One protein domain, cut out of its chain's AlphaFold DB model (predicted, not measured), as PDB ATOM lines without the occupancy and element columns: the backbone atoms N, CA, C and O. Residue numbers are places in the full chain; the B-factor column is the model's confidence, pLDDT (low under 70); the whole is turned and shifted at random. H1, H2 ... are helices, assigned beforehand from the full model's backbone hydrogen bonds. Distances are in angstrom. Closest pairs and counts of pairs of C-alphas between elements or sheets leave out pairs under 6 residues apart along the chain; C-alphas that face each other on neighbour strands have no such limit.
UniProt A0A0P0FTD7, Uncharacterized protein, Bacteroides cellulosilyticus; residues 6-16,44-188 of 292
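AT A GLANCE: This is residues 6 to 16 and 44 to 188 of the 292 residues of an uncharacterized protein of Bacteroides cellulosilyticus (UniProt A0A0P0FTD7). What shape do these helices make? Two helical lobes meet at one place, a smaller lobe of H2, H3, H4 and H5 and a larger one in which H6, H7, H8, H10 and H11 pack round H9, with H1 beside the join, close to H4 and H11. In the smaller lobe H2, H3 and H4 fold back and forth, as do H8, H9 and H10 in the larger. How large is it? The printed part has 156 residues with eleven named helices, H1 to H11 in that order, and no named strand, an all helix class. It is compact, with a radius of gyration of the C-alphas of 15.5 A and spans of 43 by 31 by 29 A.

IN THESE COORDINATES: Where do the first helices lie? H1 is residues 6 to 14, beginning at C-alpha 6 (116.053, 121.621, 154.370), and H2 is 44 to 52. H3, residues 56 to 68, is 18.8 A long, H4, 76 to 89, is 20.2 A, and H5 is 95 to 99. Which follow? H6 is residues 107 to 115, H7 119 to 124 and H8 126 to 135. H9, residues 139 to 151, is 18.8 A long, H10, 155 to 167, is 18.0 A, and H11, 171 to 179, ends at C-alpha 179 (106.097, 121.238, 158.545).

HOW THE PARTS SIT: What touches the hub, H9? It forms hairpins with H10, closest C-alphas Gly 146 and Gly 158 at 3.9 A, and with H8, Leu 133 and Ala 141 at 5.6 A. With residues 140 to 144 alone it touches H6, Leu 111 and Ala 141 at 6.7 A; with 148 to 151 alone H7, Pro 119 and Glu 151 at 6.3 A; and with 139 to 143 alone H11, Ala 143 and Ala 173 at 5.4 A. How do the other helices stand? H3 and H4 form a hairpin, Ala 63 and Met 79 at 4.3 A, and H3 with residues 57 to 62 alone touches H2, Ala 51 and Ala 58 at 5.3 A. H4 touches H5 with residues 83 to 87 alone, Val 83 and Glu 95 at 6.3 A, and touches H11 only at their ends, Leu 77 and Phe 172 at 5.3 A. H1 is close but not clearly touching H4, Phe 14 and Ala 84 at 7.6 A. What do the backbones show? Every O i to N i+4 pair is within hydrogen-bond range in each helix but H8, with 4 of 6.

THE WHOLE: How far does it reach? The two C-alphas farthest apart, those of Trp 53 and Asp 127, are 45.1 A apart. Is anything missing or uncertain? Residues 17 to 43 are not printed, and C-alphas 16 and 44 are 29.2 A apart across the cut. Of the links that are printed whole, H3 to H4 and H5 to H6 are short and the others tight. The mean pLDDT of the printed part is 93.1, and residues 15 to 16 are under 70.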
ATOM      1  N   PHE A   6     115.424 122.703 153.633       81.50
ATOM      2  CA  PHE A   6     116.053 121.621 154.370       81.50
ATOM      3  C   PHE A   6     116.903 122.137 155.534       81.50
ATOM      4  O   PHE A   6     116.746 121.646 156.640       81.50
ATOM      5  N   MET A   7     117.730 123.171 155.348       81.00
ATOM      6  CA  MET A   7     118.532 123.716 156.454       81.00
ATOM      7  C   MET A   7     117.670 124.305 157.578       81.00
ATOM      8  O   MET A   7     118.046 124.235 158.743       81.00
ATOM      9  N   MET A   8     116.514 124.889 157.257       81.56
ATOM     10  CA  MET A   8     115.581 125.382 158.278       81.56
ATOM     11  C   MET A   8     114.866 124.229 158.994       81.56
ATOM     12  O   MET A   8     114.714 124.263 160.212       81.56
ATOM     13  N   PHE A   9     114.478 123.191 158.255       85.88
ATOM     14  CA  PHE A   9     113.884 121.972 158.798       85.88
ATOM     15  C   PHE A   9     114.875 121.211 159.696       85.88
ATOM     16  O   PHE A   9     114.575 120.915 160.850       85.88
ATOM     17  N   ALA A  10     116.101 121.006 159.218       84.31
ATOM     18  CA  ALA A  10     117.232 120.479 159.969       84.31
ATOM     19  C   ALA A  10     117.503 121.327 161.217       84.31
ATOM     20  O   ALA A  10     117.701 120.789 162.301       84.31
ATOM     21  N   ALA A  11     117.407 122.658 161.122       83.75
ATOM     22  CA  ALA A  11     117.561 123.508 162.290       83.75
ATOM     23  C   ALA A  11     116.529 123.196 163.376       83.75
ATOM     24  O   ALA A  11     116.937 123.279 164.526       83.75
ATOM     25  N   LEU A  12     115.277 122.816 163.064       82.00
ATOM     26  CA  LEU A  12     114.270 122.379 164.052       82.00
ATOM     27  C   LEU A  12     114.634 121.040 164.711       82.00
ATOM     28  O   LEU A  12     114.343 120.850 165.892       82.00
ATOM     29  N   LEU A  13     115.304 120.155 163.976       83.06
ATOM     30  CA  LEU A  13     115.687 118.823 164.436       83.06
ATOM     31  C   LEU A  13     117.026 118.789 165.179       83.06
ATOM     32  O   LEU A  13     117.131 118.058 166.144       83.06
ATOM     33  N   PHE A  14     118.031 119.565 164.784       78.00
ATOM     34  CA  PHE A  14     119.398 119.451 165.326       78.00
ATOM     35  C   PHE A  14     119.810 120.649 166.191       78.00
ATOM     36  O   PHE A  14     120.697 120.563 167.021       78.00
ATOM     37  N   GLY A  15     119.159 121.808 166.040       63.56
ATOM     38  CA  GLY A  15     119.581 123.011 166.775       63.56
ATOM     39  C   GLY A  15     120.678 123.803 166.068       63.56
ATOM     40  O   GLY A  15     121.438 123.294 165.254       63.56
ATOM     41  N   CYS A  16     120.733 125.111 166.341       48.75
ATOM     42  CA  CYS A  16     121.645 126.027 165.642       48.75
ATOM     43  C   CYS A  16     123.113 125.899 166.078       48.75
ATOM     44  O   CYS A  16     124.000 126.217 165.297       48.75
ATOM     45  N   ILE A  44     117.263  95.916 168.466       95.81
ATOM     46  CA  ILE A  44     117.035  97.359 168.334       95.81
ATOM     47  C   ILE A  44     116.755  98.006 169.692       95.81
ATOM     48  O   ILE A  44     117.255  99.103 169.950       95.81
ATOM     49  N   ASP A  45     116.033  97.332 170.587       95.94
ATOM     50  CA  ASP A  45     115.712  97.874 171.908       95.94
ATOM     51  C   ASP A  45     116.976  97.994 172.766       95.94
ATOM     52  O   ASP A  45     117.171  99.000 173.455       95.94
ATOM     53  N   ALA A  46     117.891  97.024 172.668       96.88
ATOM     54  CA  ALA A  46     119.194  97.101 173.322       96.88
ATOM     55  C   ALA A  46     120.068  98.241 172.765       96.88
ATOM     56  O   ALA A  46     120.747  98.929 173.538       96.88
ATOM     57  N   LEU A  47     120.041  98.481 171.447       97.50
ATOM     58  CA  LEU A  47     120.737  99.620 170.839       97.50
ATOM     59  C   LEU A  47     120.155 100.956 171.303       97.50
ATOM     60  O   LEU A  47     120.910 101.835 171.722       97.50
ATOM     61  N   VAL A  48     118.827 101.101 171.291       97.62
ATOM     62  CA  VAL A  48     118.145 102.302 171.793       97.62
ATOM     63  C   VAL A  48     118.466 102.516 173.269       97.62
ATOM     64  O   VAL A  48     118.789 103.634 173.663       97.62
ATOM     65  N   ALA A  49     118.449 101.461 174.087       97.00
ATOM     66  CA  ALA A  49     118.822 101.555 175.492       97.00
ATOM     67  C   ALA A  49     120.252 102.097 175.651       97.00
ATOM     68  O   ALA A  49     120.434 103.106 176.329       97.00
ATOM     69  N   ARG A  50     121.251 101.511 174.978       97.44
ATOM     70  CA  ARG A  50     122.644 102.005 175.003       97.44
ATOM     71  C   ARG A  50     122.755 103.461 174.540       97.44
ATOM     72  O   ARG A  50     123.382 104.274 175.218       97.44
ATOM     73  N   ALA A  51     122.093 103.815 173.442       97.56
ATOM     74  CA  ALA A  51     122.077 105.174 172.909       97.56
ATOM     75  C   ALA A  51     121.497 106.185 173.919       97.56
ATOM     76  O   ALA A  51     122.073 107.256 174.128       97.56
ATOM     77  N   ARG A  52     120.421 105.828 174.641       96.81
ATOM     78  CA  ARG A  52     119.838 106.655 175.721       96.81
ATOM     79  C   ARG A  52     120.787 106.877 176.905       96.81
ATOM     80  O   ARG A  52     120.591 107.839 177.648       96.81
ATOM     81  N   TRP A  53     121.796 106.022 177.082       96.31
ATOM     82  CA  TRP A  53     122.873 106.177 178.070       96.31
ATOM     83  C   TRP A  53     124.094 106.949 177.537       96.31
ATOM     84  O   TRP A  53     125.045 107.174 178.282       96.31
ATOM     85  N   GLY A  54     124.060 107.413 176.285       94.81
ATOM     86  CA  GLY A  54     125.112 108.239 175.686       94.81
ATOM     87  C   GLY A  54     126.168 107.447 174.921       94.81
ATOM     88  O   GLY A  54     127.235 107.982 174.625       94.81
ATOM     89  N   ASP A  55     125.886 106.188 174.590       95.62
ATOM     90  CA  ASP A  55     126.753 105.373 173.747       95.62
ATOM     91  C   ASP A  55     126.698 105.852 172.286       95.62
ATOM     92  O   ASP A  55     125.750 105.573 171.548       95.62
ATOM     93  N   GLY A  56     127.724 106.598 171.869       95.06
ATOM     94  CA  GLY A  56     127.838 107.118 170.505       95.06
ATOM     95  C   GLY A  56     127.984 106.030 169.430       95.06
ATOM     96  O   GLY A  56     127.530 106.233 168.309       95.06
ATOM     97  N   GLU A  57     128.547 104.866 169.764       95.94
ATOM     98  CA  GLU A  57     128.670 103.739 168.829       95.94
ATOM     99  C   GLU A  57     127.307 103.072 168.602       95.94
ATOM    100  O   GLU A  57     126.978 102.680 167.485       95.94
ATOM    101  N   ALA A  58     126.461 103.006 169.637       97.31
ATOM    102  CA  ALA A  58     125.083 102.540 169.479       97.31
ATOM    103  C   ALA A  58     124.290 103.420 168.495       97.31
ATOM    104  O   ALA A  58     123.475 102.902 167.734       97.31
ATOM    105  N   PHE A  59     124.562 104.730 168.442       97.81
ATOM    106  CA  PHE A  59     123.976 105.606 167.424       97.81
ATOM    107  C   PHE A  59     124.471 105.297 166.003       97.81
ATOM    108  O   PHE A  59     123.663 105.340 165.078       97.81
ATOM    109  N   LEU A  60     125.745 104.937 165.806       97.44
ATOM    110  CA  LEU A  60     126.237 104.490 164.492       97.44
ATOM    111  C   LEU A  60     125.582 103.170 164.066       97.44
ATOM    112  O   LEU A  60     125.120 103.045 162.937       97.44
ATOM    113  N   GLN A  61     125.436 102.229 165.000       97.56
ATOM    114  CA  GLN A  61     124.748 100.958 164.750       97.56
ATOM    115  C   GLN A  61     123.267 101.171 164.401       97.56
ATOM    116  O   GLN A  61     122.745 100.527 163.492       97.56
ATOM    117  N   LEU A  62     122.587 102.110 165.070       98.06
ATOM    118  CA  LEU A  62     121.225 102.513 164.703       98.06
ATOM    119  C   LEU A  62     121.173 103.178 163.321       98.06
ATOM    120  O   LEU A  62     120.228 102.927 162.576       98.06
ATOM    121  N   ALA A  63     122.178 103.980 162.952       97.69
ATOM    122  CA  ALA A  63     122.261 104.570 161.617       97.69
ATOM    123  C   ALA A  63     122.337 103.493 160.530       97.69
ATOM    124  O   ALA A  63     121.608 103.576 159.543       97.69
ATOM    125  N   ASP A  64     123.137 102.447 160.745       96.94
ATOM    126  CA  ASP A  64     123.212 101.303 159.835       96.94
ATOM    127  C   ASP A  64     121.885 100.541 159.762       96.94
ATOM    128  O   ASP A  64     121.432 100.199 158.669       96.94
ATOM    129  N   CYS A  65     121.201 100.358 160.896       97.06
ATOM    130  CA  CYS A  65     119.874  99.737 160.921       97.06
ATOM    131  C   CYS A  65     118.850 100.536 160.103       97.06
ATOM    132  O   CYS A  65     118.127  99.951 159.298       97.06
ATOM    133  N   TYR A  66     118.810 101.863 160.256       97.31
ATOM    134  CA  TYR A  66     117.936 102.730 159.463       97.31
ATOM    135  C   TYR A  66     118.347 102.802 157.993       97.31
ATOM    136  O   TYR A  66     117.485 102.901 157.127       97.31
ATOM    137  N   LYS A  67     119.638 102.736 157.677       96.12
ATOM    138  CA  LYS A  67     120.117 102.701 156.294       96.12
ATOM    139  C   LYS A  67     119.675 101.416 155.590       96.12
ATOM    140  O   LYS A  67     119.095 101.483 154.510       96.12
ATOM    141  N   ASP A  68     119.895 100.269 156.228       94.44
ATOM    142  CA  ASP A  68     119.734  98.948 155.607       94.44
ATOM    143  C   ASP A  68     118.376  98.285 155.891       94.44
ATOM    144  O   ASP A  68     118.065  97.239 155.323       94.44
ATOM    145  N   GLY A  69     117.544  98.882 156.751       94.19
ATOM    146  CA  GLY A  69     116.255  98.317 157.155       94.19
ATOM    147  C   GLY A  69     116.388  97.067 158.032       94.19
ATOM    148  O   GLY A  69     115.584  96.138 157.935       94.19
ATOM    149  N   ILE A  70     117.429  97.002 158.868       93.81
ATOM    150  CA  ILE A  70     117.686  95.858 159.754       93.81
ATOM    151  C   ILE A  70     116.893  96.058 161.045       93.81
ATOM    152  O   ILE A  70     117.181  96.963 161.817       93.81
ATOM    153  N   GLY A  71     115.870  95.230 161.274       92.56
ATOM    154  CA  GLY A  71     115.020  95.294 162.476       92.56
ATOM    155  C   GLY A  71     114.072  96.502 162.546       92.56
ATOM    156  O   GLY A  71     113.171  96.520 163.380       92.56
ATOM    157  N   VAL A  72     114.231  97.478 161.650       93.69
ATOM    158  CA  VAL A  72     113.424  98.700 161.521       93.69
ATOM    159  C   VAL A  72     113.138  98.989 160.048       93.69
ATOM    160  O   VAL A  72     113.766  98.421 159.157       93.69
ATOM    161  N   GLN A  73     112.188  99.882 159.768       93.56
ATOM    162  CA  GLN A  73     111.998 100.387 158.410       93.56
ATOM    163  C   GLN A  73     113.249 101.165 157.972       93.56
ATOM    164  O   GLN A  73     113.785 101.946 158.758       93.56
ATOM    165  N   SER A  74     113.679 100.991 156.718       94.94
ATOM    166  CA  SER A  74     114.696 101.874 156.143       94.94
ATOM    167  C   SER A  74     114.191 103.326 156.163       94.94
ATOM    168  O   SER A  74     113.072 103.602 155.716       94.94
ATOM    169  N   ASP A  75     114.971 104.230 156.750       96.19
ATOM    170  CA  ASP A  75     114.549 105.590 157.087       96.19
ATOM    171  C   ASP A  75     115.716 106.574 156.938       96.19
ATOM    172  O   ASP A  75     116.613 106.635 157.786       96.19
ATOM    173  N   LEU A  76     115.687 107.379 155.868       96.12
ATOM    174  CA  LEU A  76     116.691 108.416 155.626       96.12
ATOM    175  C   LEU A  76     116.797 109.371 156.818       96.12
ATOM    176  O   LEU A  76     117.898 109.709 157.248       96.12
ATOM    177  N   LEU A  77     115.661 109.811 157.360       95.12
ATOM    178  CA  LEU A  77     115.641 110.788 158.439       95.12
ATOM    179  C   LEU A  77     116.168 110.183 159.745       95.12
ATOM    180  O   LEU A  77     116.933 110.840 160.453       95.12
ATOM    181  N   GLY A  78     115.789 108.937 160.033       96.25
ATOM    182  CA  GLY A  78     116.322 108.160 161.152       96.25
ATOM    183  C   GLY A  78     117.845 108.054 161.087       96.25
ATOM    184  O   GLY A  78     118.518 108.464 162.031       96.25
ATOM    185  N   MET A  79     118.383 107.622 159.939       97.19
ATOM    186  CA  MET A  79     119.828 107.522 159.694       97.19
ATOM    187  C   MET A  79     120.533 108.869 159.916       97.19
ATOM    188  O   MET A  79     121.497 108.950 160.674       97.19
ATOM    189  N   MET A  80     120.040 109.942 159.288       95.44
ATOM    190  CA  MET A  80     120.603 111.290 159.431       95.44
ATOM    191  C   MET A  80     120.675 111.727 160.889       95.44
ATOM    192  O   MET A  80     121.688 112.257 161.348       95.44
ATOM    193  N   TYR A  81     119.591 111.488 161.622       95.81
ATOM    194  CA  TYR A  81     119.482 111.913 163.000       95.81
ATOM    195  C   TYR A  81     120.436 111.164 163.925       95.81
ATOM    196  O   TYR A  81     121.096 111.774 164.768       95.81
ATOM    197  N   THR A  82     120.560 109.852 163.752       96.94
ATOM    198  CA  THR A  82     121.475 109.046 164.558       96.94
ATOM    199  C   THR A  82     122.940 109.350 164.247       96.94
ATOM    200  O   THR A  82     123.748 109.405 165.169       96.94
ATOM    201  N   VAL A  83     123.292 109.656 162.992       96.50
ATOM    202  CA  VAL A  83     124.650 110.108 162.631       96.50
ATOM    203  C   VAL A  83     124.980 111.443 163.307       96.50
ATOM    204  O   VAL A  83     126.054 111.592 163.896       96.50
ATOM    205  N   ALA A  84     124.041 112.395 163.311       94.44
ATOM    206  CA  ALA A  84     124.217 113.667 164.013       94.44
ATOM    207  C   ALA A  84     124.416 113.470 165.531       94.44
ATOM    208  O   ALA A  84     125.284 114.110 166.130       94.44
ATOM    209  N   GLN A  85     123.674 112.546 166.153       95.12
ATOM    210  CA  GLN A  85     123.846 112.175 167.566       95.12
ATOM    211  C   GLN A  85     125.212 111.532 167.840       95.12
ATOM    212  O   GLN A  85     125.896 111.917 168.792       95.12
ATOM    213  N   ALA A  86     125.642 110.591 166.993       96.00
ATOM    214  CA  ALA A  86     126.951 109.954 167.099       96.00
ATOM    215  C   ALA A  86     128.081 110.994 167.055       96.00
ATOM    216  O   ALA A  86     128.997 110.956 167.884       96.00
ATOM    217  N   ARG A  87     127.976 111.984 166.157       94.38
ATOM    218  CA  ARG A  87     128.903 113.121 166.099       94.38
ATOM    219  C   ARG A  87     128.861 113.963 167.374       94.38
ATOM    220  O   ARG A  87     129.904 114.256 167.948       94.38
ATOM    221  N   ALA A  88     127.674 114.328 167.858       92.00
ATOM    222  CA  ALA A  88     127.519 115.137 169.073       92.00
ATOM    223  C   ALA A  88     128.062 114.452 170.347       92.00
ATOM    224  O   ALA A  88     128.414 115.121 171.327       92.00
ATOM    225  N   LEU A  89     128.149 113.119 170.339       92.06
ATOM    226  CA  LEU A  89     128.747 112.312 171.404       92.06
ATOM    227  C   LEU A  89     130.236 112.002 171.180       92.06
ATOM    228  O   LEU A  89     130.897 111.546 172.112       92.06
ATOM    229  N   GLY A  90     130.777 112.323 170.001       91.75
ATOM    230  CA  GLY A  90     132.193 112.183 169.658       91.75
ATOM    231  C   GLY A  90     132.596 110.815 169.101       91.75
ATOM    232  O   GLY A  90     133.792 110.532 169.051       91.75
ATOM    233  N   ALA A  91     131.640 109.970 168.699       93.44
ATOM    234  CA  ALA A  91     131.932 108.679 168.061       93.44
ATOM    235  C   ALA A  91     132.486 108.842 166.634       93.44
ATOM    236  O   ALA A  91     133.294 108.036 166.180       93.44
ATOM    237  N   ILE A  92     132.096 109.923 165.956       93.75
ATOM    238  CA  ILE A  92     132.668 110.389 164.685       93.75
ATOM    239  C   ILE A  92     133.011 111.876 164.799       93.75
ATOM    240  O   ILE A  92     132.418 112.588 165.614       93.75
ATOM    241  N   GLU A  93     133.972 112.354 164.009       91.19
ATOM    242  CA  GLU A  93     134.368 113.768 164.010       91.19
ATOM    243  C   GLU A  93     133.412 114.576 163.141       91.19
ATOM    244  O   GLU A  93     132.930 115.640 163.538       91.19
ATOM    245  N   THR A  94     133.091 114.031 161.970       90.88
ATOM    246  CA  THR A  94     132.190 114.646 160.999       90.88
ATOM    247  C   THR A  94     131.163 113.641 160.493       90.88
ATOM    248  O   THR A  94     131.396 112.437 160.491       90.88
ATOM    249  N   GLU A  95     130.020 114.131 160.012       90.75
ATOM    250  CA  GLU A  95     129.013 113.275 159.362       90.75
ATOM    251  C   GLU A  95     129.573 112.652 158.069       90.75
ATOM    252  O   GLU A  95     129.189 111.543 157.702       90.75
ATOM    253  N   ASN A  96     130.550 113.309 157.425       90.50
ATOM    254  CA  ASN A  96     131.261 112.770 156.263       90.50
ATOM    255  C   ASN A  96     132.091 111.526 156.601       90.50
ATOM    256  O   ASN A  96     132.225 110.663 155.736       90.50
ATOM    257  N   ASP A  97     132.598 111.393 157.832       92.62
ATOM    258  CA  ASP A  97     133.336 110.194 158.258       92.62
ATOM    259  C   ASP A  97     132.462 108.943 158.099       92.62
ATOM    260  O   ASP A  97     132.934 107.908 157.637       92.62
ATOM    261  N   TYR A  98     131.166 109.059 158.421       94.56
ATOM    262  CA  TYR A  98     130.189 107.990 158.223       94.56
ATOM    263  C   TYR A  98     129.904 107.755 156.731       94.56
ATOM    264  O   TYR A  98     129.916 106.616 156.268       94.56
ATOM    265  N   LEU A  99     129.708 108.821 155.945       92.06
ATOM    266  CA  LEU A  99     129.409 108.705 154.510       92.06
ATOM    267  C   LEU A  99     130.549 108.082 153.693       92.06
ATOM    268  O   LEU A  99     130.278 107.409 152.698       92.06
ATOM    269  N   LEU A 100     131.809 108.289 154.089       92.38
ATOM    270  CA  LEU A 100     132.971 107.661 153.448       92.38
ATOM    271  C   LEU A 100     132.946 106.131 153.567       92.38
ATOM    272  O   LEU A 100     133.503 105.446 152.712       92.38
ATOM    273  N   CYS A 101     132.274 105.593 154.586       91.31
ATOM    274  CA  CYS A 101     132.089 104.156 154.771       91.31
ATOM    275  C   CYS A 101     130.897 103.589 153.980       91.31
ATOM    276  O   CYS A 101     130.736 102.371 153.906       91.31
ATOM    277  N   ILE A 102     130.063 104.442 153.379       93.19
ATOM    278  CA  ILE A 102     128.917 104.030 152.566       93.19
ATOM    279  C   ILE A 102     129.310 104.026 151.083       93.19
ATOM    280  O   ILE A 102     129.923 104.975 150.587       93.19
ATOM    281  N   SER A 103     128.895 102.977 150.365       93.06
ATOM    282  CA  SER A 103     129.039 102.871 148.905       93.06
ATOM    283  C   SER A 103     128.466 104.092 148.172       93.06
ATOM    284  O   SER A 103     127.390 104.579 148.518       93.06
ATOM    285  N   ASP A 104     129.148 104.548 147.119       90.19
ATOM    286  CA  ASP A 104     128.715 105.679 146.280       90.19
ATOM    287  C   ASP A 104     127.393 105.419 145.538       90.19
ATOM    288  O   ASP A 104     126.659 106.358 145.219       90.19
ATOM    289  N   ASP A 105     127.052 104.147 145.316       90.44
ATOM    290  CA  ASP A 105     125.783 103.737 144.705       90.44
ATOM    291  C   ASP A 105     124.620 103.703 145.711       90.44
ATOM    292  O   ASP A 105     123.465 103.487 145.333       90.44
ATOM    293  N   ASN A 106     124.887 103.916 147.004       93.81
ATOM    294  CA  ASN A 106     123.849 103.918 148.023       93.81
ATOM    295  C   ASN A 106     122.946 105.155 147.895       93.81
ATOM    296  O   ASN A 106     123.397 106.303 147.879       93.81
ATOM    297  N   VAL A 107     121.636 104.905 147.882       95.06
ATOM    298  CA  VAL A 107     120.612 105.943 147.730       95.06
ATOM    299  C   VAL A 107     120.695 106.985 148.845       95.06
ATOM    300  O   VAL A 107     120.660 108.177 148.557       95.06
ATOM    301  N   PHE A 108     120.844 106.576 150.106       95.56
ATOM    302  CA  PHE A 108     120.840 107.507 151.234       95.56
ATOM    303  C   PHE A 108     122.074 108.401 151.267       95.56
ATOM    304  O   PHE A 108     121.922 109.587 151.548       95.56
ATOM    305  N   LYS A 109     123.256 107.893 150.891       95.00
ATOM    306  CA  LYS A 109     124.450 108.738 150.719       95.00
ATOM    307  C   LYS A 109     124.192 109.841 149.693       95.00
ATOM    308  O   LYS A 109     124.364 111.020 149.995       95.00
ATOM    309  N   PHE A 110     123.682 109.473 148.517       95.06
ATOM    310  CA  PHE A 110     123.349 110.440 147.472       95.06
ATOM    311  C   PHE A 110     122.309 111.477 147.931       95.06
ATOM    312  O   PHE A 110     122.468 112.673 147.676       95.06
ATOM    313  N   LEU A 111     121.243 111.049 148.618       95.56
ATOM    314  CA  LEU A 111     120.213 111.960 149.127       95.56
ATOM    315  C   LEU A 111     120.761 112.898 150.211       95.56
ATOM    316  O   LEU A 111     120.471 114.093 150.173       95.56
ATOM    317  N   PHE A 112     121.584 112.391 151.128       92.12
ATOM    318  CA  PHE A 112     122.237 113.184 152.169       92.12
ATOM    319  C   PHE A 112     123.116 114.290 151.574       92.12
ATOM    320  O   PHE A 112     122.986 115.464 151.922       92.12
ATOM    321  N   GLU A 113     123.966 113.932 150.609       91.31
ATOM    322  CA  GLU A 113     124.833 114.879 149.908       91.31
ATOM    323  C   GLU A 113     124.043 115.965 149.175       91.31
ATOM    324  O   GLU A 113     124.491 117.111 149.112       91.31
ATOM    325  N   LEU A 114     122.875 115.630 148.614       91.81
ATOM    326  CA  LEU A 114     121.980 116.608 147.995       91.81
ATOM    327  C   LEU A 114     121.355 117.554 149.020       91.81
ATOM    328  O   LEU A 114     121.290 118.755 148.762       91.81
ATOM    329  N   LEU A 115     120.902 117.035 150.161       90.62
ATOM    330  CA  LEU A 115     120.284 117.837 151.218       90.62
ATOM    331  C   LEU A 115     121.271 118.842 151.833       90.62
ATOM    332  O   LEU A 115     120.873 119.955 152.173       90.62
ATOM    333  N   ASN A 116     122.563 118.510 151.865       86.06
ATOM    334  CA  ASN A 116     123.622 119.420 152.311       86.06
ATOM    335  C   ASN A 116     124.008 120.507 151.297       86.06
ATOM    336  O   ASN A 116     124.761 121.423 151.637       86.06
ATOM    337  N   LYS A 117     123.499 120.461 150.058       86.31
ATOM    338  CA  LYS A 117     123.765 121.518 149.072       86.31
ATOM    339  C   LYS A 117     123.010 122.789 149.412       86.31
ATOM    340  O   LYS A 117     121.865 122.780 149.865       86.31
ATOM    341  N   ASN A 118     123.629 123.923 149.103       84.44
ATOM    342  CA  ASN A 118     122.931 125.193 149.232       84.44
ATOM    343  C   ASN A 118     121.867 125.360 148.113       84.44
ATOM    344  O   ASN A 118     121.965 124.737 147.051       84.44
ATOM    345  N   PRO A 119     120.861 126.241 148.290       83.19
ATOM    346  CA  PRO A 119     119.786 126.414 147.309       83.19
ATOM    347  C   PRO A 119     120.258 126.815 145.912       83.19
ATOM    348  O   PRO A 119     119.603 126.500 144.922       83.19
ATOM    349  N   ARG A 120     121.372 127.550 145.813       86.94
ATOM    350  CA  ARG A 120     121.912 127.985 144.524       86.94
ATOM    351  C   ARG A 120     122.440 126.787 143.742       86.94
ATOM    352  O   ARG A 120     122.079 126.648 142.581       86.94
ATOM    353  N   GLU A 121     123.193 125.898 144.384       88.19
ATOM    354  CA  GLU A 121     123.672 124.664 143.756       88.19
ATOM    355  C   GLU A 121     122.524 123.754 143.304       88.19
ATOM    356  O   GLU A 121     122.573 123.210 142.201       88.19
ATOM    357  N   LEU A 122     121.472 123.615 144.123       87.38
ATOM    358  CA  LEU A 122     120.284 122.831 143.760       87.38
ATOM    359  C   LEU A 122     119.552 123.405 142.538       87.38
ATOM    360  O   LEU A 122     119.019 122.646 141.730       87.38
ATOM    361  N   ARG A 123     119.531 124.737 142.387       87.06
ATOM    362  CA  ARG A 123     118.971 125.404 141.202       87.06
ATOM    363  C   ARG A 123     119.858 125.231 139.972       87.06
ATOM    364  O   ARG A 123     119.366 124.815 138.931       87.06
ATOM    365  N   GLU A 124     121.153 125.514 140.092       90.75
ATOM    366  CA  GLU A 124     122.110 125.450 138.975       90.75
ATOM    367  C   GLU A 124     122.245 124.032 138.400       90.75
ATOM    368  O   GLU A 124     122.428 123.869 137.198       90.75
ATOM    369  N   LYS A 125     122.114 122.998 139.240       91.12
ATOM    370  CA  LYS A 125     122.240 121.587 138.841       91.12
ATOM    371  C   LYS A 125     120.892 120.864 138.725       91.12
ATOM    372  O   LYS A 125     120.860 119.640 138.634       91.12
ATOM    373  N   LYS A 126     119.764 121.583 138.718       91.75
ATOM    374  CA  LYS A 126     118.415 120.988 138.711       91.75
ATOM    375  C   LYS A 126     118.222 119.964 137.586       91.75
ATOM    376  O   LYS A 126     117.687 118.884 137.837       91.75
ATOM    377  N   ASP A 127     118.665 120.296 136.375       92.44
ATOM    378  CA  ASP A 127     118.431 119.478 135.180       92.44
ATOM    379  C   ASP A 127     119.234 118.169 135.179       92.44
ATOM    380  O   ASP A 127     118.836 117.216 134.517       92.44
ATOM    381  N   SER A 128     120.312 118.076 135.967       93.31
ATOM    382  CA  SER A 128     121.034 116.818 136.197       93.31
ATOM    383  C   SER A 128     120.550 116.076 137.449       93.31
ATOM    384  O   SER A 128     120.522 114.847 137.465       93.31
ATOM    385  N   ILE A 129     120.119 116.802 138.487       93.50
ATOM    386  CA  ILE A 129     119.658 116.231 139.761       93.50
ATOM    387  C   ILE A 129     118.280 115.571 139.624       93.50
ATOM    388  O   ILE A 129     118.095 114.438 140.070       93.50
ATOM    389  N   LEU A 130     117.299 116.259 139.028       92.94
ATOM    390  CA  LEU A 130     115.913 115.779 138.996       92.94
ATOM    391  C   LEU A 130     115.737 114.455 138.236       92.94
ATOM    392  O   LEU A 130     115.032 113.595 138.762       92.94
ATOM    393  N   PRO A 131     116.342 114.238 137.049       93.44
ATOM    394  CA  PRO A 131     116.246 112.948 136.373       93.44
ATOM    395  C   PRO A 131     116.813 111.808 137.218       93.44
ATOM    396  O   PRO A 131     116.154 110.781 137.351       93.44
ATOM    397  N   ARG A 132     117.973 112.017 137.862       94.44
ATOM    398  CA  ARG A 132     118.583 111.013 138.744       94.44
ATOM    399  C   ARG A 132     117.677 110.694 139.932       94.44
ATOM    400  O   ARG A 132     117.436 109.525 140.185       94.44
ATOM    401  N   LEU A 133     117.110 111.705 140.601       95.50
ATOM    402  CA  LEU A 133     116.142 111.495 141.687       95.50
ATOM    403  C   LEU A 133     114.904 110.712 141.233       95.50
ATOM    404  O   LEU A 133     114.433 109.854 141.965       95.50
ATOM    405  N   ASN A 134     114.384 110.985 140.033       90.44
ATOM    406  CA  ASN A 134     113.195 110.301 139.513       90.44
ATOM    407  C   ASN A 134     113.465 108.846 139.089       90.44
ATOM    408  O   ASN A 134     112.514 108.087 138.933       90.44
ATOM    409  N   MET A 135     114.726 108.471 138.858       93.06
ATOM    410  CA  MET A 135     115.121 107.084 138.584       93.06
ATOM    411  C   MET A 135     115.264 106.245 139.859       93.06
ATOM    412  O   MET A 135     115.315 105.022 139.772       93.06
ATOM    413  N   LEU A 136     115.357 106.885 141.026       93.44
ATOM    414  CA  LEU A 136     115.440 106.196 142.306       93.44
ATOM    415  C   LEU A 136     114.036 105.766 142.730       93.44
ATOM    416  O   LEU A 136     113.165 106.607 142.951       93.44
ATOM    417  N   ASP A 137     113.830 104.461 142.890       89.25
ATOM    418  CA  ASP A 137     112.595 103.904 143.444       89.25
ATOM    419  C   ASP A 137     112.594 104.037 144.977       89.25
ATOM    420  O   ASP A 137     112.774 103.078 145.723       89.25
ATOM    421  N   SER A 138     112.519 105.281 145.455       94.00
ATOM    422  CA  SER A 138     112.585 105.616 146.877       94.00
ATOM    423  C   SER A 138     111.598 106.738 147.218       94.00
ATOM    424  O   SER A 138     111.670 107.826 146.633       94.00
ATOM    425  N   PRO A 139     110.706 106.529 148.207       97.06
ATOM    426  CA  PRO A 139     109.861 107.590 148.746       97.06
ATOM    427  C   PRO A 139     110.668 108.808 149.226       97.06
ATOM    428  O   PRO A 139     110.258 109.944 148.990       97.06
ATOM    429  N   ASP A 140     111.848 108.604 149.817       97.44
ATOM    430  CA  ASP A 140     112.720 109.700 150.258       97.44
ATOM    431  C   ASP A 140     113.310 110.481 149.076       97.44
ATOM    432  O   ASP A 140     113.351 111.713 149.105       97.44
ATOM    433  N   ALA A 141     113.686 109.804 147.985       97.31
ATOM    434  CA  ALA A 141     114.134 110.482 146.767       97.31
ATOM    435  C   ALA A 141     113.026 111.359 146.160       97.31
ATOM    436  O   ALA A 141     113.286 112.482 145.707       97.31
ATOM    437  N   LEU A 142     111.773 110.894 146.210       97.69
ATOM    438  CA  LEU A 142     110.617 111.688 145.796       97.69
ATOM    439  C   LEU A 142     110.414 112.916 146.701       97.69
ATOM    440  O   LEU A 142     110.125 114.004 146.192       97.69
ATOM    441  N   ALA A 143     110.627 112.780 148.012       97.62
ATOM    442  CA  ALA A 143     110.582 113.893 148.960       97.62
ATOM    443  C   ALA A 143     111.661 114.950 148.656       97.62
ATOM    444  O   ALA A 143     111.351 116.141 148.551       97.62
ATOM    445  N   VAL A 144     112.907 114.523 148.413       96.31
ATOM    446  CA  VAL A 144     114.019 115.407 148.016       96.31
ATOM    447  C   VAL A 144     113.731 116.081 146.667       96.31
ATOM    448  O   VAL A 144     113.938 117.285 146.521       96.31
ATOM    449  N   SER A 145     113.160 115.360 145.696       96.12
ATOM    450  CA  SER A 145     112.686 115.932 144.419       96.12
ATOM    451  C   SER A 145     111.607 117.000 144.635       96.12
ATOM    452  O   SER A 145     111.530 117.984 143.886       96.12
ATOM    453  N   GLY A 146     110.783 116.831 145.669       95.75
ATOM    454  CA  GLY A 146     109.854 117.832 146.175       95.75
ATOM    455  C   GLY A 146     110.567 119.100 146.641       95.75
ATOM    456  O   GLY A 146     110.316 120.161 146.073       95.75
ATOM    457  N   ILE A 147     111.520 118.980 147.574       94.19
ATOM    458  CA  ILE A 147     112.343 120.103 148.069       94.19
ATOM    459  C   ILE A 147     113.010 120.847 146.910       94.19
ATOM    460  O   ILE A 147     112.867 122.063 146.796       94.19
ATOM    461  N   VAL A 148     113.673 120.127 145.997       93.69
ATOM    462  CA  VAL A 148     114.323 120.731 144.822       93.69
ATOM    463  C   VAL A 148     113.313 121.507 143.974       93.69
ATOM    464  O   VAL A 148     113.641 122.574 143.459       93.69
ATOM    465  N   SER A 149     112.074 121.025 143.831       93.81
ATOM    466  CA  SER A 149     111.034 121.745 143.079       93.81
ATOM    467  C   SER A 149     110.634 123.055 143.775       93.81
ATOM    468  O   SER A 149     110.566 124.085 143.104       93.81
ATOM    469  N   ILE A 150     110.467 123.046 145.105       93.00
ATOM    470  CA  ILE A 150     110.141 124.250 145.892       93.00
ATOM    471  C   ILE A 150     111.284 125.277 145.826       93.00
ATOM    472  O   ILE A 150     111.045 126.451 145.557       93.00
ATOM    473  N   GLU A 151     112.538 124.843 145.980       89.69
ATOM    474  CA  GLU A 151     113.725 125.716 145.891       89.69
ATOM    475  C   GLU A 151     113.916 126.352 144.501       89.69
ATOM    476  O   GLU A 151     114.622 127.357 144.346       89.69
ATOM    477  N   ASN A 152     113.264 125.776 143.488       88.88
ATOM    478  CA  ASN A 152     113.187 126.276 142.118       88.88
ATOM    479  C   ASN A 152     111.894 127.069 141.823       88.88
ATOM    480  O   ASN A 152     111.645 127.402 140.666       88.88
ATOM    481  N   GLY A 153     111.085 127.379 142.840       90.00
ATOM    482  CA  GLY A 153     109.885 128.213 142.725       90.00
ATOM    483  C   GLY A 153     108.597 127.472 142.354       90.00
ATOM    484  O   GLY A 153     107.576 128.120 142.151       90.00
ATOM    485  N   ASP A 154     108.613 126.139 142.281       93.56
ATOM    486  CA  ASP A 154     107.433 125.322 141.975       93.56
ATOM    487  C   ASP A 154     106.913 124.627 143.241       93.56
ATOM    488  O   ASP A 154     107.069 123.416 143.440       93.56
ATOM    489  N   SER A 155     106.314 125.423 144.134       95.00
ATOM    490  CA  SER A 155     105.784 124.927 145.409       95.00
ATOM    491  C   SER A 155     104.627 123.949 145.225       95.00
ATOM    492  O   SER A 155     104.523 122.989 145.979       95.00
ATOM    493  N   VAL A 156     103.786 124.131 144.200       96.69
ATOM    494  CA  VAL A 156     102.637 123.246 143.940       96.69
ATOM    495  C   VAL A 156     103.116 121.832 143.616       96.69
ATOM    496  O   VAL A 156     102.692 120.874 144.265       96.69
ATOM    497  N   LYS A 157     104.041 121.692 142.659       96.44
ATOM    498  CA  LYS A 157     104.617 120.388 142.311       96.44
ATOM    499  C   LYS A 157     105.481 119.833 143.438       96.44
ATOM    500  O   LYS A 157     105.499 118.623 143.656       96.44
ATOM    501  N   GLY A 158     106.206 120.703 144.137       96.75
ATOM    502  CA  GLY A 158     107.038 120.322 145.271       96.75
ATOM    503  C   GLY A 158     106.235 119.680 146.400       96.75
ATOM    504  O   GLY A 158     106.545 118.567 146.816       96.75
ATOM    505  N   LEU A 159     105.157 120.339 146.828       98.06
ATOM    506  CA  LEU A 159     104.261 119.848 147.874       98.06
ATOM    507  C   LEU A 159     103.496 118.591 147.445       98.06
ATOM    508  O   LEU A 159     103.322 117.685 148.255       98.06
ATOM    509  N   ASP A 160     103.075 118.489 146.180       98.31
ATOM    510  CA  ASP A 160     102.447 117.266 145.657       98.31
ATOM    511  C   ASP A 160     103.387 116.053 145.757       98.31
ATOM    512  O   ASP A 160     102.984 114.990 146.231       98.31
ATOM    513  N   LYS A 161     104.664 116.215 145.387       98.19
ATOM    514  CA  LYS A 161     105.673 115.155 145.531       98.19
ATOM    515  C   LYS A 161     105.915 114.774 146.988       98.19
ATOM    516  O   LYS A 161     105.947 113.585 147.285       98.19
ATOM    517  N   ILE A 162     106.053 115.753 147.885       98.44
ATOM    518  CA  ILE A 162     106.241 115.497 149.323       98.44
ATOM    519  C   ILE A 162     105.039 114.732 149.886       98.44
ATOM    520  O   ILE A 162     105.214 113.728 150.571       98.44
ATOM    521  N   ARG A 163     103.811 115.125 149.536       98.44
ATOM    522  CA  ARG A 163     102.603 114.410 149.965       98.44
ATOM    523  C   ARG A 163     102.577 112.966 149.459       98.44
ATOM    524  O   ARG A 163     102.281 112.062 150.234       98.44
ATOM    525  N   LYS A 164     102.908 112.738 148.185       98.31
ATOM    526  CA  LYS A 164     102.994 111.387 147.602       98.31
ATOM    527  C   LYS A 164     104.076 110.545 148.276       98.31
ATOM    528  O   LYS A 164     103.836 109.389 148.596       98.31
ATOM    529  N   ALA A 165     105.238 111.130 148.552       98.31
ATOM    530  CA  ALA A 165     106.306 110.471 149.298       98.31
ATOM    531  C   ALA A 165     105.854 110.062 150.711       98.31
ATOM    532  O   ALA A 165     106.120 108.940 151.139       98.31
ATOM    533  N   ALA A 166     105.114 110.931 151.407       98.12
ATOM    534  CA  ALA A 166     104.559 110.638 152.727       98.12
ATOM    535  C   ALA A 166     103.529 109.495 152.677       98.12
ATOM    536  O   ALA A 166     103.563 108.585 153.504       98.12
ATOM    537  N   GLN A 167     102.649 109.501 151.669       97.69
ATOM    538  CA  GLN A 167     101.689 108.417 151.415       97.69
ATOM    539  C   GLN A 167     102.387 107.084 151.108       97.69
ATOM    540  O   GLN A 167     101.910 106.035 151.532       97.69
ATOM    541  N   ASN A 168     103.546 107.141 150.450       96.25
ATOM    542  CA  ASN A 168     104.375 105.981 150.128       96.25
ATOM    543  C   ASN A 168     105.320 105.565 151.273       96.25
ATOM    544  O   ASN A 168     106.169 104.701 151.075       96.25
ATOM    545  N   GLY A 169     105.181 106.149 152.468       94.31
ATOM    546  CA  GLY A 169     105.849 105.669 153.679       94.31
ATOM    547  C   GLY A 169     107.175 106.338 154.041       94.31
ATOM    548  O   GLY A 169     107.814 105.875 154.982       94.31
ATOM    549  N   SER A 170     107.581 107.425 153.374       97.62
ATOM    550  CA  SER A 170     108.752 108.209 153.802       97.62
ATOM    551  C   SER A 170     108.456 108.965 155.102       97.62
ATOM    552  O   SER A 170     107.657 109.906 155.112       97.62
ATOM    553  N   ASN A 171     109.134 108.598 156.192       97.38
ATOM    554  CA  ASN A 171     109.066 109.332 157.462       97.38
ATOM    555  C   ASN A 171     109.606 110.762 157.317       97.38
ATOM    556  O   ASN A 171     109.041 111.698 157.888       97.38
ATOM    557  N   PHE A 172     110.632 110.949 156.481       96.75
ATOM    558  CA  PHE A 172     111.139 112.268 156.115       96.75
ATOM    559  C   PHE A 172     110.044 113.142 155.488       96.75
ATOM    560  O   PHE A 172     109.809 114.272 155.919       96.75
ATOM    561  N   ALA A 173     109.316 112.599 154.512       98.00
ATOM    562  CA  ALA A 173     108.232 113.296 153.840       98.00
ATOM    563  C   ALA A 173     107.026 113.545 154.749       98.00
ATOM    564  O   ALA A 173     106.391 114.588 154.620       98.00
ATOM    565  N   ILE A 174     106.713 112.623 155.667       98.31
ATOM    566  CA  ILE A 174     105.641 112.804 156.657       98.31
ATOM    567  C   ILE A 174     105.912 114.055 157.498       98.31
ATOM    568  O   ILE A 174     105.042 114.923 157.589       98.31
ATOM    569  N   LEU A 175     107.123 114.196 158.051       97.50
ATOM    570  CA  LEU A 175     107.459 115.380 158.844       97.50
ATOM    571  C   LEU A 175     107.547 116.646 157.995       97.50
ATOM    572  O   LEU A 175     107.069 117.690 158.433       97.50
ATOM    573  N   LEU A 176     108.105 116.576 156.782       96.69
ATOM    574  CA  LEU A 176     108.110 117.720 155.866       96.69
ATOM    575  C   LEU A 176     106.689 118.183 155.536       96.69
ATOM    576  O   LEU A 176     106.419 119.379 155.576       96.69
ATOM    577  N   ASN A 177     105.772 117.259 155.252       97.12
ATOM    578  CA  ASN A 177     104.383 117.581 154.937       97.12
ATOM    579  C   ASN A 177     103.666 118.244 156.123       97.12
ATOM    580  O   ASN A 177     102.907 119.180 155.910       97.12
ATOM    581  N   ALA A 178     103.943 117.800 157.354       97.12
ATOM    582  CA  ALA A 178     103.437 118.440 158.572       97.12
ATOM    583  C   ALA A 178     104.133 119.778 158.891       97.12
ATOM    584  O   ALA A 178     103.665 120.537 159.736       97.12
ATOM    585  N   SER A 179     105.262 120.072 158.239       95.62
ATOM    586  CA  SER A 179     106.097 121.238 158.545       95.62
ATOM    587  C   SER A 179     105.996 122.378 157.535       95.62
ATOM    588  O   SER A 179     106.436 123.489 157.833       95.62
ATOM    589  N   LEU A 180     105.476 122.115 156.335       95.50
ATOM    590  CA  LEU A 180     105.422 123.075 155.236       95.50
ATOM    591  C   LEU A 180     104.006 123.609 155.027       95.50
ATOM    592  O   LEU A 180     103.042 122.847 154.967       95.50
ATOM    593  N   ASP A 181     103.885 124.921 154.841       94.19
ATOM    594  CA  ASP A 181     102.629 125.537 154.433       94.19
ATOM    595  C   ASP A 181     102.343 125.340 152.931       94.19
ATOM    596  O   ASP A 181     103.132 124.787 152.162       94.19
ATOM    597  N   LYS A 182     101.197 125.860 152.479       92.31
ATOM    598  CA  LYS A 182     100.775 125.827 151.068       92.31
ATOM    599  C   LYS A 182     101.734 126.534 150.096       92.31
ATOM    600  O   LYS A 182     101.634 126.310 148.891       92.31
ATOM    601  N   ASN A 183     102.617 127.397 150.593       91.50
ATOM    602  CA  ASN A 183     103.615 128.111 149.803       91.50
ATOM    603  C   ASN A 183     104.960 127.366 149.775       91.50
ATOM    604  O   ASN A 183     105.875 127.785 149.062       91.50
ATOM    605  N   GLY A 184     105.086 126.249 150.500       90.25
ATOM    606  CA  GLY A 184     106.343 125.526 150.670       90.25
ATOM    607  C   GLY A 184     107.291 126.221 151.648       90.25
ATOM    608  O   GLY A 184     108.503 126.035 151.565       90.25
ATOM    609  N   GLU A 185     106.765 127.056 152.542       91.69
ATOM    610  CA  GLU A 185     107.526 127.698 153.608       91.69
ATOM    611  C   GLU A 185     107.405 126.901 154.904       91.69
ATOM    612  O   GLU A 185     106.385 126.269 155.171       91.69
ATOM    613  N   LEU A 186     108.466 126.913 155.712       91.12
ATOM    614  CA  LEU A 186     108.487 126.187 156.975       91.12
ATOM    615  C   LEU A 186     107.577 126.893 157.987       91.12
ATOM    616  O   LEU A 186     107.922 127.948 158.516       91.12
ATOM    617  N   ASN A 187     106.426 126.290 158.248       92.69
ATOM    618  CA  ASN A 187     105.440 126.736 159.217       92.69
ATOM    619  C   ASN A 187     104.769 125.492 159.816       92.69
ATOM    620  O   ASN A 187     103.745 125.043 159.292       92.69
ATOM    621  N   PRO A 188     105.377 124.890 160.854       94.06
ATOM    622  CA  PRO A 188     104.927 123.602 161.349       94.06
ATOM    623  C   PRO A 188     103.503 123.602 161.896       94.06
ATOM    624  O   PRO A 188     103.145 124.420 162.741       94.06
TER     625      PRO A 188